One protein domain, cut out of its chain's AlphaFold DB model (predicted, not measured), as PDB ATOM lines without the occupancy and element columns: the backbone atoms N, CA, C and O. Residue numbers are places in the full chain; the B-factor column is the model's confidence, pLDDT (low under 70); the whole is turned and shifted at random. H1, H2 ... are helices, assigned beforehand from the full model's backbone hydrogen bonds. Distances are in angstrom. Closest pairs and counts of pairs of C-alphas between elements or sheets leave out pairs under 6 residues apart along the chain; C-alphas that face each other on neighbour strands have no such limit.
ATOM      1  N   GLY A  51      39.285  40.927  -1.679       57.28
ATOM      2  CA  GLY A  51      40.206  40.088  -2.455       57.28
ATOM      3  C   GLY A  51      39.531  38.841  -3.038       57.28
ATOM      4  O   GLY A  51      39.738  38.517  -4.201       57.28
ATOM      5  N   VAL A  52      38.659  38.181  -2.265       58.88
ATOM      6  CA  VAL A  52      37.921  36.985  -2.717       58.88
ATOM      7  C   VAL A  52      36.857  37.339  -3.763       58.88
ATOM      8  O   VAL A  52      36.705  36.615  -4.747       58.88
ATOM      9  N   ARG A  53      36.161  38.476  -3.617       58.09
ATOM     10  CA  ARG A  53      35.213  38.956  -4.638       58.09
ATOM     11  C   ARG A  53      35.899  39.394  -5.931       58.09
ATOM     12  O   ARG A  53      35.353  39.144  -6.999       58.09
ATOM     13  N   GLY A  54      37.076  40.020  -5.852       60.38
ATOM     14  CA  GLY A  54      37.863  40.381  -7.036       60.38
ATOM     15  C   GLY A  54      38.309  39.157  -7.838       60.38
ATOM     16  O   GLY A  54      38.161  39.143  -9.057       60.38
ATOM     17  N   SER A  55      38.772  38.108  -7.151       61.84
ATOM     18  CA  SER A  55      39.173  36.848  -7.784       61.84
ATOM     19  C   SER A  55      37.993  36.077  -8.384       61.84
ATOM     20  O   SER A  55      38.126  35.568  -9.487       61.84
ATOM     21  N   ALA A  56      36.833  36.036  -7.717       64.94
ATOM     22  CA  ALA A  56      35.643  35.357  -8.245       64.94
ATOM     23  C   ALA A  56      35.064  36.053  -9.492       64.94
ATOM     24  O   ALA A  56      34.669  35.391 -10.440       64.94
ATOM     25  N   VAL A  57      35.059  37.391  -9.529       66.88
ATOM     26  CA  VAL A  57      34.594  38.149 -10.707       66.88
ATOM     27  C   VAL A  57      35.572  38.034 -11.884       66.88
ATOM     28  O   VAL A  57      35.141  38.055 -13.037       66.88
ATOM     29  N   ALA A  58      36.877  37.923 -11.615       68.75
ATOM     30  CA  ALA A  58      37.874  37.643 -12.646       68.75
ATOM     31  C   ALA A  58      37.721  36.214 -13.199       68.75
ATOM     32  O   ALA A  58      37.631  36.058 -14.411       68.75
ATOM     33  N   ASP A  59      37.565  35.217 -12.325       75.94
ATOM     34  CA  ASP A  59      37.326  33.812 -12.689       75.94
ATOM     35  C   ASP A  59      36.023  33.632 -13.492       75.94
ATOM     36  O   ASP A  59      36.018  33.005 -14.548       75.94
ATOM     37  N   ASP A  60      34.932  34.291 -13.083       74.50
ATOM     38  CA  ASP A  60      33.667  34.309 -13.832       74.50
ATOM     39  C   ASP A  60      33.824  34.944 -15.224       74.50
ATOM     40  O   ASP A  60      33.176  34.534 -16.195       74.50
ATOM     41  N   ARG A  61      34.656  35.985 -15.345       78.75
ATOM     42  CA  ARG A  61      34.927  36.642 -16.629       78.75
ATOM     43  C   ARG A  61      35.753  35.736 -17.537       78.75
ATOM     44  O   ARG A  61      35.377  35.567 -18.695       78.75
ATOM     45  N   ASP A  62      36.793  35.111 -17.000       83.38
ATOM     46  CA  ASP A  62      37.653  34.174 -17.722       83.38
ATOM     47  C   ASP A  62      36.861  32.929 -18.165       83.38
ATOM     48  O   ASP A  62      36.954  32.504 -19.318       83.38
ATOM     49  N   ALA A  63      35.971  32.408 -17.314       85.19
ATOM     50  CA  ALA A  63      35.073  31.302 -17.645       85.19
ATOM     51  C   ALA A  63      34.079  31.661 -18.763       85.19
ATOM     52  O   ALA A  63      33.835  30.854 -19.664       85.19
ATOM     53  N   ASN A  64      33.522  32.878 -18.749       88.31
ATOM     54  CA  ASN A  64      32.662  33.360 -19.833       88.31
ATOM     55  C   ASN A  64      33.438  33.524 -21.152       88.31
ATOM     56  O   ASN A  64      32.907  33.186 -22.211       88.31
ATOM     57  N   GLU A  65      34.685  34.000 -21.112       89.12
ATOM     58  CA  GLU A  65      35.540  34.104 -22.301       89.12
ATOM     59  C   GLU A  65      35.883  32.721 -22.875       89.12
ATOM     60  O   GLU A  65      35.747  32.502 -24.083       89.12
ATOM     61  N   THR A  66      36.246  31.758 -22.022       88.94
ATOM     62  CA  THR A  66      36.467  30.358 -22.421       88.94
ATOM     63  C   THR A  66      35.198  29.749 -23.016       88.94
ATOM     64  O   THR A  66      35.269  29.050 -24.028       88.94
ATOM     65  N   ARG A  67      34.020  30.070 -22.462       89.69
ATOM     66  CA  ARG A  67      32.719  29.631 -22.987       89.69
ATOM     67  C   ARG A  67      32.462  30.139 -24.405       89.69
ATOM     68  O   ARG A  67      32.109  29.340 -25.268       89.69
ATOM     69  N   GLU A  68      32.656  31.428 -24.678       90.06
ATOM     70  CA  GLU A  68      32.455  31.962 -26.035       90.06
ATOM     71  C   GLU A  68      33.474  31.387 -27.034       90.06
ATOM     72  O   GLU A  68      33.092  30.993 -28.134       90.06
ATOM     73  N   ARG A  69      34.745  31.210 -26.644       90.00
ATOM     74  CA  ARG A  69      35.754  30.565 -27.511       90.00
ATOM     75  C   ARG A  69      35.435  29.094 -27.792       90.00
ATOM     76  O   ARG A  69      35.642  28.607 -28.909       90.00
ATOM     77  N   PHE A  70      34.906  28.378 -26.799       91.19
ATOM     78  CA  PHE A  70      34.457  26.999 -26.975       91.19
ATOM     79  C   PHE A  70      33.264  26.928 -27.933       91.19
ATOM     80  O   PHE A  70      33.224  26.073 -28.821       91.19
ATOM     81  N   LYS A  71      32.330  27.876 -27.814       90.44
ATOM     82  CA  LYS A  71      31.183  28.019 -28.712       90.44
ATOM     83  C   LYS A  71      31.611  28.284 -30.149       90.44
ATOM     84  O   LYS A  71      31.184  27.549 -31.031       90.44
ATOM     85  N   GLU A  72      32.506  29.241 -30.383       89.44
ATOM     86  CA  GLU A  72      33.070  29.518 -31.714       89.44
ATOM     87  C   GLU A  72      33.768  28.291 -32.318       89.44
ATOM     88  O   GLU A  72      33.699  28.035 -33.524       89.44
ATOM     89  N   THR A  73      34.441  27.501 -31.476       90.00
ATOM     90  CA  THR A  73      35.082  26.254 -31.901       90.00
ATOM     91  C   THR A  73      34.040  25.218 -32.319       90.00
ATOM     92  O   THR A  73      34.204  24.591 -33.366       90.00
ATOM     93  N   LEU A  74      32.956  25.064 -31.552       88.50
ATOM     94  CA  LEU A  74      31.861  24.133 -31.837       88.50
ATOM     95  C   LEU A  74      30.984  24.563 -33.025       88.50
ATOM     96  O   LEU A  74      30.498  23.696 -33.747       88.50
ATOM     97  N   GLU A  75      30.820  25.863 -33.277       87.31
ATOM     98  CA  GLU A  75      30.087  26.402 -34.436       87.31
ATOM     99  C   GLU A  75      30.754  26.064 -35.778       87.31
ATOM    100  O   GLU A  75      30.093  26.026 -36.816       87.31
ATOM    101  N   ARG A  76      32.057  25.757 -35.764       88.88
ATOM    102  CA  ARG A  76      32.801  25.287 -36.942       88.88
ATOM    103  C   ARG A  76      32.462  23.840 -37.331       88.88
ATOM    104  O   ARG A  76      32.860  23.389 -38.403       88.88
ATOM    105  N   TYR A  77      31.743  23.121 -36.469       87.50
ATOM    106  CA  TYR A  77      31.319  21.734 -36.641       87.50
ATOM    107  C   TYR A  77      29.790  21.630 -36.777       87.50
ATOM    108  O   TYR A  77      29.068  22.602 -36.544       87.50
ATOM    109  N   PRO A  78      29.250  20.454 -37.158       84.56
ATOM    110  CA  PRO A  78      27.809  20.269 -37.259       84.56
ATOM    111  C   PRO A  78      27.086  20.588 -35.937       84.56
ATOM    112  O   PRO A  78      27.526  20.144 -34.874       84.56
ATOM    113  N   PRO A  79      25.919  21.260 -35.974       76.81
ATOM    114  CA  PRO A  79      25.178  21.654 -34.770       76.81
ATOM    115  C   PRO A  79      24.652  20.459 -33.955       76.81
ATOM    116  O   PRO A  79      24.240  20.614 -32.805       76.81
ATOM    117  N   SER A  80      24.657  19.255 -34.536       81.69
ATOM    118  CA  SER A  80      24.360  18.004 -33.839       81.69
ATOM    119  C   SER A  80      25.438  17.625 -32.822       81.69
ATOM    120  O   SER A  80      25.089  17.054 -31.794       81.69
ATOM    121  N   LEU A  81      26.710  17.977 -33.051       86.56
ATOM    122  CA  LEU A  81      27.816  17.642 -32.148       86.56
ATOM    123  C   LEU A  81      27.594  18.252 -30.764       86.56
ATOM    124  O   LEU A  81      27.577  17.535 -29.770       86.56
ATOM    125  N   ALA A  82      27.338  19.559 -30.710       84.62
ATOM    126  CA  ALA A  82      27.108  20.263 -29.453       84.62
ATOM    127  C   ALA A  82      25.884  19.705 -28.698       84.62
ATOM    128  O   ALA A  82      25.888  19.620 -27.472       84.62
ATOM    129  N   ARG A  83      24.851  19.255 -29.428       84.06
ATOM    130  CA  ARG A  83      23.661  18.616 -28.843       84.06
ATOM    131  C   ARG A  83      23.973  17.246 -28.250       84.06
ATOM    132  O   ARG A  83      23.491  16.944 -27.166       84.06
ATOM    133  N   VAL A  84      24.765  16.438 -28.947       87.56
ATOM    134  CA  VAL A  84      25.197  15.117 -28.472       87.56
ATOM    135  C   VAL A  84      26.094  15.258 -27.243       87.56
ATOM    136  O   VAL A  84      25.867  14.561 -26.266       87.56
ATOM    137  N   LEU A  85      27.016  16.225 -27.236       87.62
ATOM    138  CA  LEU A  85      27.851  16.532 -26.066       87.62
ATOM    139  C   LEU A  85      27.027  17.027 -24.863       87.62
ATOM    140  O   LEU A  85      27.374  16.731 -23.726       87.62
ATOM    141  N   LYS A  86      25.925  17.760 -25.092       84.75
ATOM    142  CA  LYS A  86      25.008  18.176 -24.012       84.75
ATOM    143  C   LYS A  86      24.194  17.003 -23.457       84.75
ATOM    144  O   LYS A  86      23.902  16.979 -22.267       84.75
ATOM    145  N   LEU A  87      23.804  16.059 -24.314       85.62
ATOM    146  CA  LEU A  87      23.072  14.854 -23.912       85.62
ATOM    147  C   LEU A  87      23.970  13.862 -23.168       85.62
ATOM    148  O   LEU A  87      23.532  13.268 -22.187       85.62
ATOM    149  N   ASP A  88      25.207  13.701 -23.632       87.00
ATOM    150  CA  ASP A  88      26.203  12.831 -23.026       87.00
ATOM    151  C   ASP A  88      27.536  13.579 -22.837       87.00
ATOM    152  O   ASP A  88      28.383  13.604 -23.741       87.00
ATOM    153  N   PRO A  89      27.751  14.185 -21.655       86.25
ATOM    154  CA  PRO A  89      28.979  14.915 -21.367       86.25
ATOM    155  C   PRO A  89      30.214  14.013 -21.262       86.25
ATOM    156  O   PRO A  89      31.335  14.516 -21.342       86.25
ATOM    157  N   SER A  90      30.051  12.690 -21.110       87.31
ATOM    158  CA  SER A  90      31.185  11.758 -21.006       87.31
ATOM    159  C   SER A  90      32.013  11.690 -22.296       87.31
ATOM    160  O   SER A  90      33.205  11.371 -22.270       87.31
ATOM    161  N   LEU A  91      31.414  12.087 -23.423       88.69
ATOM    162  CA  LEU A  91      32.054  12.150 -24.733       88.69
ATOM    163  C   LEU A  91      33.158  13.211 -24.827       88.69
ATOM    164  O   LEU A  91      34.013  13.102 -25.702       88.69
ATOM    165  N   LEU A  92      33.190  14.196 -23.922       86.12
ATOM    166  CA  LEU A  92      34.289  15.169 -23.831       86.12
ATOM    167  C   LEU A  92      35.597  14.541 -23.333       86.12
ATOM    168  O   LEU A  92      36.671  15.071 -23.595       86.12
ATOM    169  N   THR A  93      35.521  13.403 -22.643       86.56
ATOM    170  CA  THR A  93      36.694  12.665 -22.147       86.56
ATOM    171  C   THR A  93      37.060  11.496 -23.069       86.56
ATOM    172  O   THR A  93      38.141  10.917 -22.956       86.56
ATOM    173  N   ASN A  94      36.179  11.139 -24.008       89.19
ATOM    174  CA  ASN A  94      36.382  10.021 -24.921       89.19
ATOM    175  C   ASN A  94      37.262  10.426 -26.119       89.19
ATOM    176  O   ASN A  94      36.807  11.091 -27.053       89.19
ATOM    177  N   GLN A  95      38.520   9.980 -26.108       84.62
ATOM    178  CA  GLN A  95      39.487  10.295 -27.165       84.62
ATOM    179  C   GLN A  95      39.109   9.702 -28.529       84.62
ATOM    180  O   GLN A  95      39.342  10.353 -29.547       84.62
ATOM    181  N   ASP A  96      38.469   8.529 -28.565       88.12
ATOM    182  CA  ASP A  96      38.055   7.888 -29.819       88.12
ATOM    183  C   ASP A  96      36.954   8.695 -30.518       88.12
ATOM    184  O   ASP A  96      36.943   8.836 -31.743       88.12
ATOM    185  N   TYR A  97      36.044   9.288 -29.740       85.81
ATOM    186  CA  TYR A  97      34.983  10.146 -30.268       85.81
ATOM    187  C   TYR A  97      35.525  11.505 -30.734       85.81
ATOM    188  O   TYR A  97      35.168  11.997 -31.809       85.81
ATOM    189  N   LEU A  98      36.437  12.102 -29.960       86.88
ATOM    190  CA  LEU A  98      37.056  13.387 -30.287       86.88
ATOM    191  C   LEU A  98      38.085  13.307 -31.423       86.88
ATOM    192  O   LEU A  98      38.376  14.335 -32.034       86.88
ATOM    193  N   ALA A  99      38.575  12.115 -31.779       87.88
ATOM    194  CA  ALA A  99      39.456  11.914 -32.932       87.88
ATOM    195  C   ALA A  99      38.828  12.404 -34.252       87.88
ATOM    196  O   ALA A  99      39.531  12.894 -35.135       87.88
ATOM    197  N   SER A 100      37.495  12.339 -34.362       87.31
ATOM    198  CA  SER A 100      36.748  12.862 -35.517       87.31
ATOM    199  C   SER A 100      36.632  14.397 -35.529       87.31
ATOM    200  O   SER A 100      36.251  14.977 -36.545       87.31
ATOM    201  N   TYR A 101      36.970  15.069 -34.421       89.75
ATOM    202  CA  TYR A 101      36.809  16.511 -34.207       89.75
ATOM    203  C   TYR A 101      38.081  17.130 -33.586       89.75
ATOM    204  O   TYR A 101      38.062  17.588 -32.438       89.75
ATOM    205  N   PRO A 102      39.201  17.195 -34.333       88.62
ATOM    206  CA  PRO A 102      40.522  17.531 -33.785       88.62
ATOM    207  C   PRO A 102      40.601  18.922 -33.137       88.62
ATOM    208  O   PRO A 102      41.352  19.121 -32.181       88.62
ATOM    209  N   GLY A 103      39.810  19.891 -33.609       88.31
ATOM    210  CA  GLY A 103      39.760  21.225 -33.002       88.31
ATOM    211  C   GLY A 103      39.071  21.239 -31.635       88.31
ATOM    212  O   GLY A 103      39.532  21.938 -30.741       88.31
ATOM    213  N   VAL A 104      38.026  20.425 -31.445       89.12
ATOM    214  CA  VAL A 104      37.375  20.265 -30.132       89.12
ATOM    215  C   VAL A 104      38.299  19.501 -29.186       89.12
ATOM    216  O   VAL A 104      38.459  19.908 -28.041       89.12
ATOM    217  N   ALA A 105      38.972  18.454 -29.677       89.31
ATOM    218  CA  ALA A 105      39.917  17.667 -28.883       89.31
ATOM    219  C   ALA A 105      41.072  18.523 -28.337       89.31
ATOM    220  O   ALA A 105      41.406  18.453 -27.157       89.31
ATOM    221  N   THR A 106      41.641  19.379 -29.192       89.75
ATOM    222  CA  THR A 106      42.720  20.302 -28.807       89.75
ATOM    223  C   THR A 106      42.244  21.318 -27.772       89.75
ATOM    224  O   THR A 106      42.953  21.587 -26.805       89.75
ATOM    225  N   PHE A 107      41.035  21.857 -27.948       89.88
ATOM    226  CA  PHE A 107      40.466  22.840 -27.031       89.88
ATOM    227  C   PHE A 107      40.203  22.241 -25.645       89.88
ATOM    228  O   PHE A 107      40.610  22.817 -24.643       89.88
ATOM    229  N   VAL A 108      39.586  21.057 -25.577       89.69
ATOM    230  CA  VAL A 108      39.304  20.370 -24.303       89.69
ATOM    231  C   VAL A 108      40.597  19.951 -23.593       89.69
ATOM    232  O   VAL A 108      40.673  20.016 -22.371       89.69
ATOM    233  N   ALA A 109      41.644  19.584 -24.341       89.00
ATOM    234  CA  ALA A 109      42.955  19.287 -23.763       89.00
ATOM    235  C   ALA A 109      43.644  20.527 -23.158       89.00
ATOM    236  O   ALA A 109      44.392  20.397 -22.192       89.00
ATOM    237  N   GLN A 110      43.402  21.715 -23.721       90.56
ATOM    238  CA  GLN A 110      43.912  22.990 -23.201       90.56
ATOM    239  C   GLN A 110      43.055  23.550 -22.054       90.56
ATOM    240  O   GLN A 110      43.584  24.275 -21.216       90.56
ATOM    241  N   HIS A 111      41.772  23.183 -22.005       89.31
ATOM    242  CA  HIS A 111      40.775  23.670 -21.049       89.31
ATOM    243  C   HIS A 111      40.068  22.505 -20.324       89.31
ATOM    244  O   HIS A 111      38.911  22.185 -20.638       89.31
ATOM    245  N   PRO A 112      40.727  21.842 -19.349       87.25
ATOM    246  CA  PRO A 112      40.133  20.734 -18.592       87.25
ATOM    247  C   PRO A 112      38.870  21.133 -17.802       87.25
ATOM    248  O   PRO A 112      38.048  20.274 -17.475       87.25
ATOM    249  N   GLU A 113      38.665  22.425 -17.539       87.44
ATOM    250  CA  GLU A 113      37.462  22.994 -16.925       87.44
ATOM    251  C   GLU A 113      36.176  22.690 -17.712       87.44
ATOM    252  O   GLU A 113      35.114  22.515 -17.109       87.44
ATOM    253  N   VAL A 114      36.265  22.538 -19.037       86.88
ATOM    254  CA  VAL A 114      35.115  22.216 -19.899       86.88
ATOM    255  C   VAL A 114      34.615  20.796 -19.648       86.88
ATOM    256  O   VAL A 114      33.409  20.566 -19.585       86.88
ATOM    257  N   ALA A 115      35.536  19.847 -19.460       86.00
ATOM    258  CA  ALA A 115      35.197  18.469 -19.114       86.00
ATOM    259  C   ALA A 115      34.747  18.341 -17.648       86.00
ATOM    260  O   ALA A 115      33.936  17.475 -17.327       86.00
ATOM    261  N   HIS A 116      35.246  19.211 -16.763       87.19
ATOM    262  CA  HIS A 116      34.858  19.229 -15.354       87.19
ATOM    263  C   HIS A 116      33.440  19.777 -15.134       87.19
ATOM    264  O   HIS A 116      32.689  19.217 -14.337       87.19
ATOM    265  N   ASN A 117      33.050  20.841 -15.847       88.12
ATOM    266  CA  ASN A 117      31.719  21.446 -15.741       88.12
ATOM    267  C   ASN A 117      31.030  21.630 -17.110       88.12
ATOM    268  O   ASN A 117      30.772  22.756 -17.548       88.12
ATOM    269  N   PRO A 118      30.669  20.530 -17.788       86.44
ATOM    270  CA  PRO A 118      30.144  20.578 -19.149       86.44
ATOM    271  C   PRO A 118      28.778  21.266 -19.243       86.44
ATOM    272  O   PRO A 118      28.463  21.848 -20.274       86.44
ATOM    273  N   GLY A 119      27.974  21.253 -18.174       84.75
ATOM    274  CA  GLY A 119      26.665  21.909 -18.147       84.75
ATOM    275  C   GLY A 119      26.760  23.424 -18.339       84.75
ATOM    276  O   GLY A 119      26.051  23.978 -19.173       84.75
ATOM    277  N   TYR A 120      27.690  24.087 -17.643       87.06
ATOM    278  CA  TYR A 120      27.904  25.534 -17.773       87.06
ATOM    279  C   TYR A 120      28.396  25.923 -19.174       87.06
ATOM    280  O   TYR A 120      27.898  26.874 -19.783       87.06
ATOM    281  N   PHE A 121      29.351  25.155 -19.707       87.62
ATOM    282  CA  PHE A 121      29.926  25.400 -21.026       87.62
ATOM    283  C   PHE A 121      29.053  24.905 -22.182       87.62
ATOM    284  O   PHE A 121      29.358  25.222 -23.313       87.62
ATOM    285  N   LEU A 122      27.981  24.148 -21.959       88.31
ATOM    286  CA  LEU A 122      27.063  23.718 -23.025       88.31
ATOM    287  C   LEU A 122      25.660  24.306 -22.857       88.31
ATOM    288  O   LEU A 122      24.750  23.962 -23.613       88.31
ATOM    289  N   GLU A 123      25.468  25.227 -21.914       84.12
ATOM    290  CA  GLU A 123      24.163  25.817 -21.617       84.12
ATOM    291  C   GLU A 123      23.537  26.489 -22.846       84.12
ATOM    292  O   GLU A 123      22.350  26.312 -23.122       84.12
TER     293      GLU A 123
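This is residues 51 to 123 of the 310 residues of an uncharacterized protein of Acidobacteria bacterium (UniProt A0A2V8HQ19). One long helix, H1, has its first part, residues 51 to 62, sticking out as a free arm, while the rest of it joins a small compact body with six short helices. These short helices make a loop: H2 and H5 both fold back from the last turns of H1, H3 and H4 bridge between them away from H1, and H6 and H7 bring the printed part back toward H1. The printed part has 73 residues with seven named helices, H1 to H7 in order along the chain, no named strand, and the class all helix. It is compact, with a radius of gyration of the C-alphas of 12.9 A, and spans 43 by 21 by 19 A, the arm making the length.

H1, residues 51 to 75, is close to but not clearly touching H2, residues 79 to 87; the closest C-alphas, of Leu 74 and Ala 82, are 6.6 A apart. Their lines stand at a steep tilt of 48 degrees, opposite ways. H3, residues 89 to 92, and H4, residues 95 to 98, only just touch, only at the corner, with 3 pairs of C-alphas within 8 A; the closest are those of Leu 91 and Tyr 97, 6.6 A apart. Both are apart from H1. H5, residues 102 to 110, touches H1 at residues 70 to 74 alone, with the closest C-alphas, of Thr 73 and Val 104, 6.7 A apart, at a shallow tilt of 12 degrees, opposite ways. H4 and H5 only just touch, only at the corner, with 3 pairs within 8 A, the closest being the C-alphas of Leu 98 and Ala 105 at 5.3 A. H6, residues 112 to 116, touches no helix but is near H1. H7, residues 118 to 122, touches H2, the closest C-alphas being those of Lys 86 and Leu 122 at 6.0 A. H2 and H5 are apart. Every O i to N i+4 pair is within hydrogen-bond range in H1, H5, H6 and H7; in H2 it is 4 of 5, and H3 and H4 are too short for such a pair.

H1 begins at C-alpha 51 (40.206, 40.088, -2.455) and is 36.2 A long from first to last C-alpha. H2 is 13.0 A and H5 12.4 A long. H7 ends at C-alpha 122 (27.063, 23.718, -23.025).

The two C-alphas farthest apart, of Gly 51 and Ser 100, are 43.0 A apart. Without the free arm the body spans 27 by 21 by 20 A. The printed part has no cut, and the links between the helices are tight. The mean pLDDT of the printed part is 84.2; residues 51 to 58 are under 70.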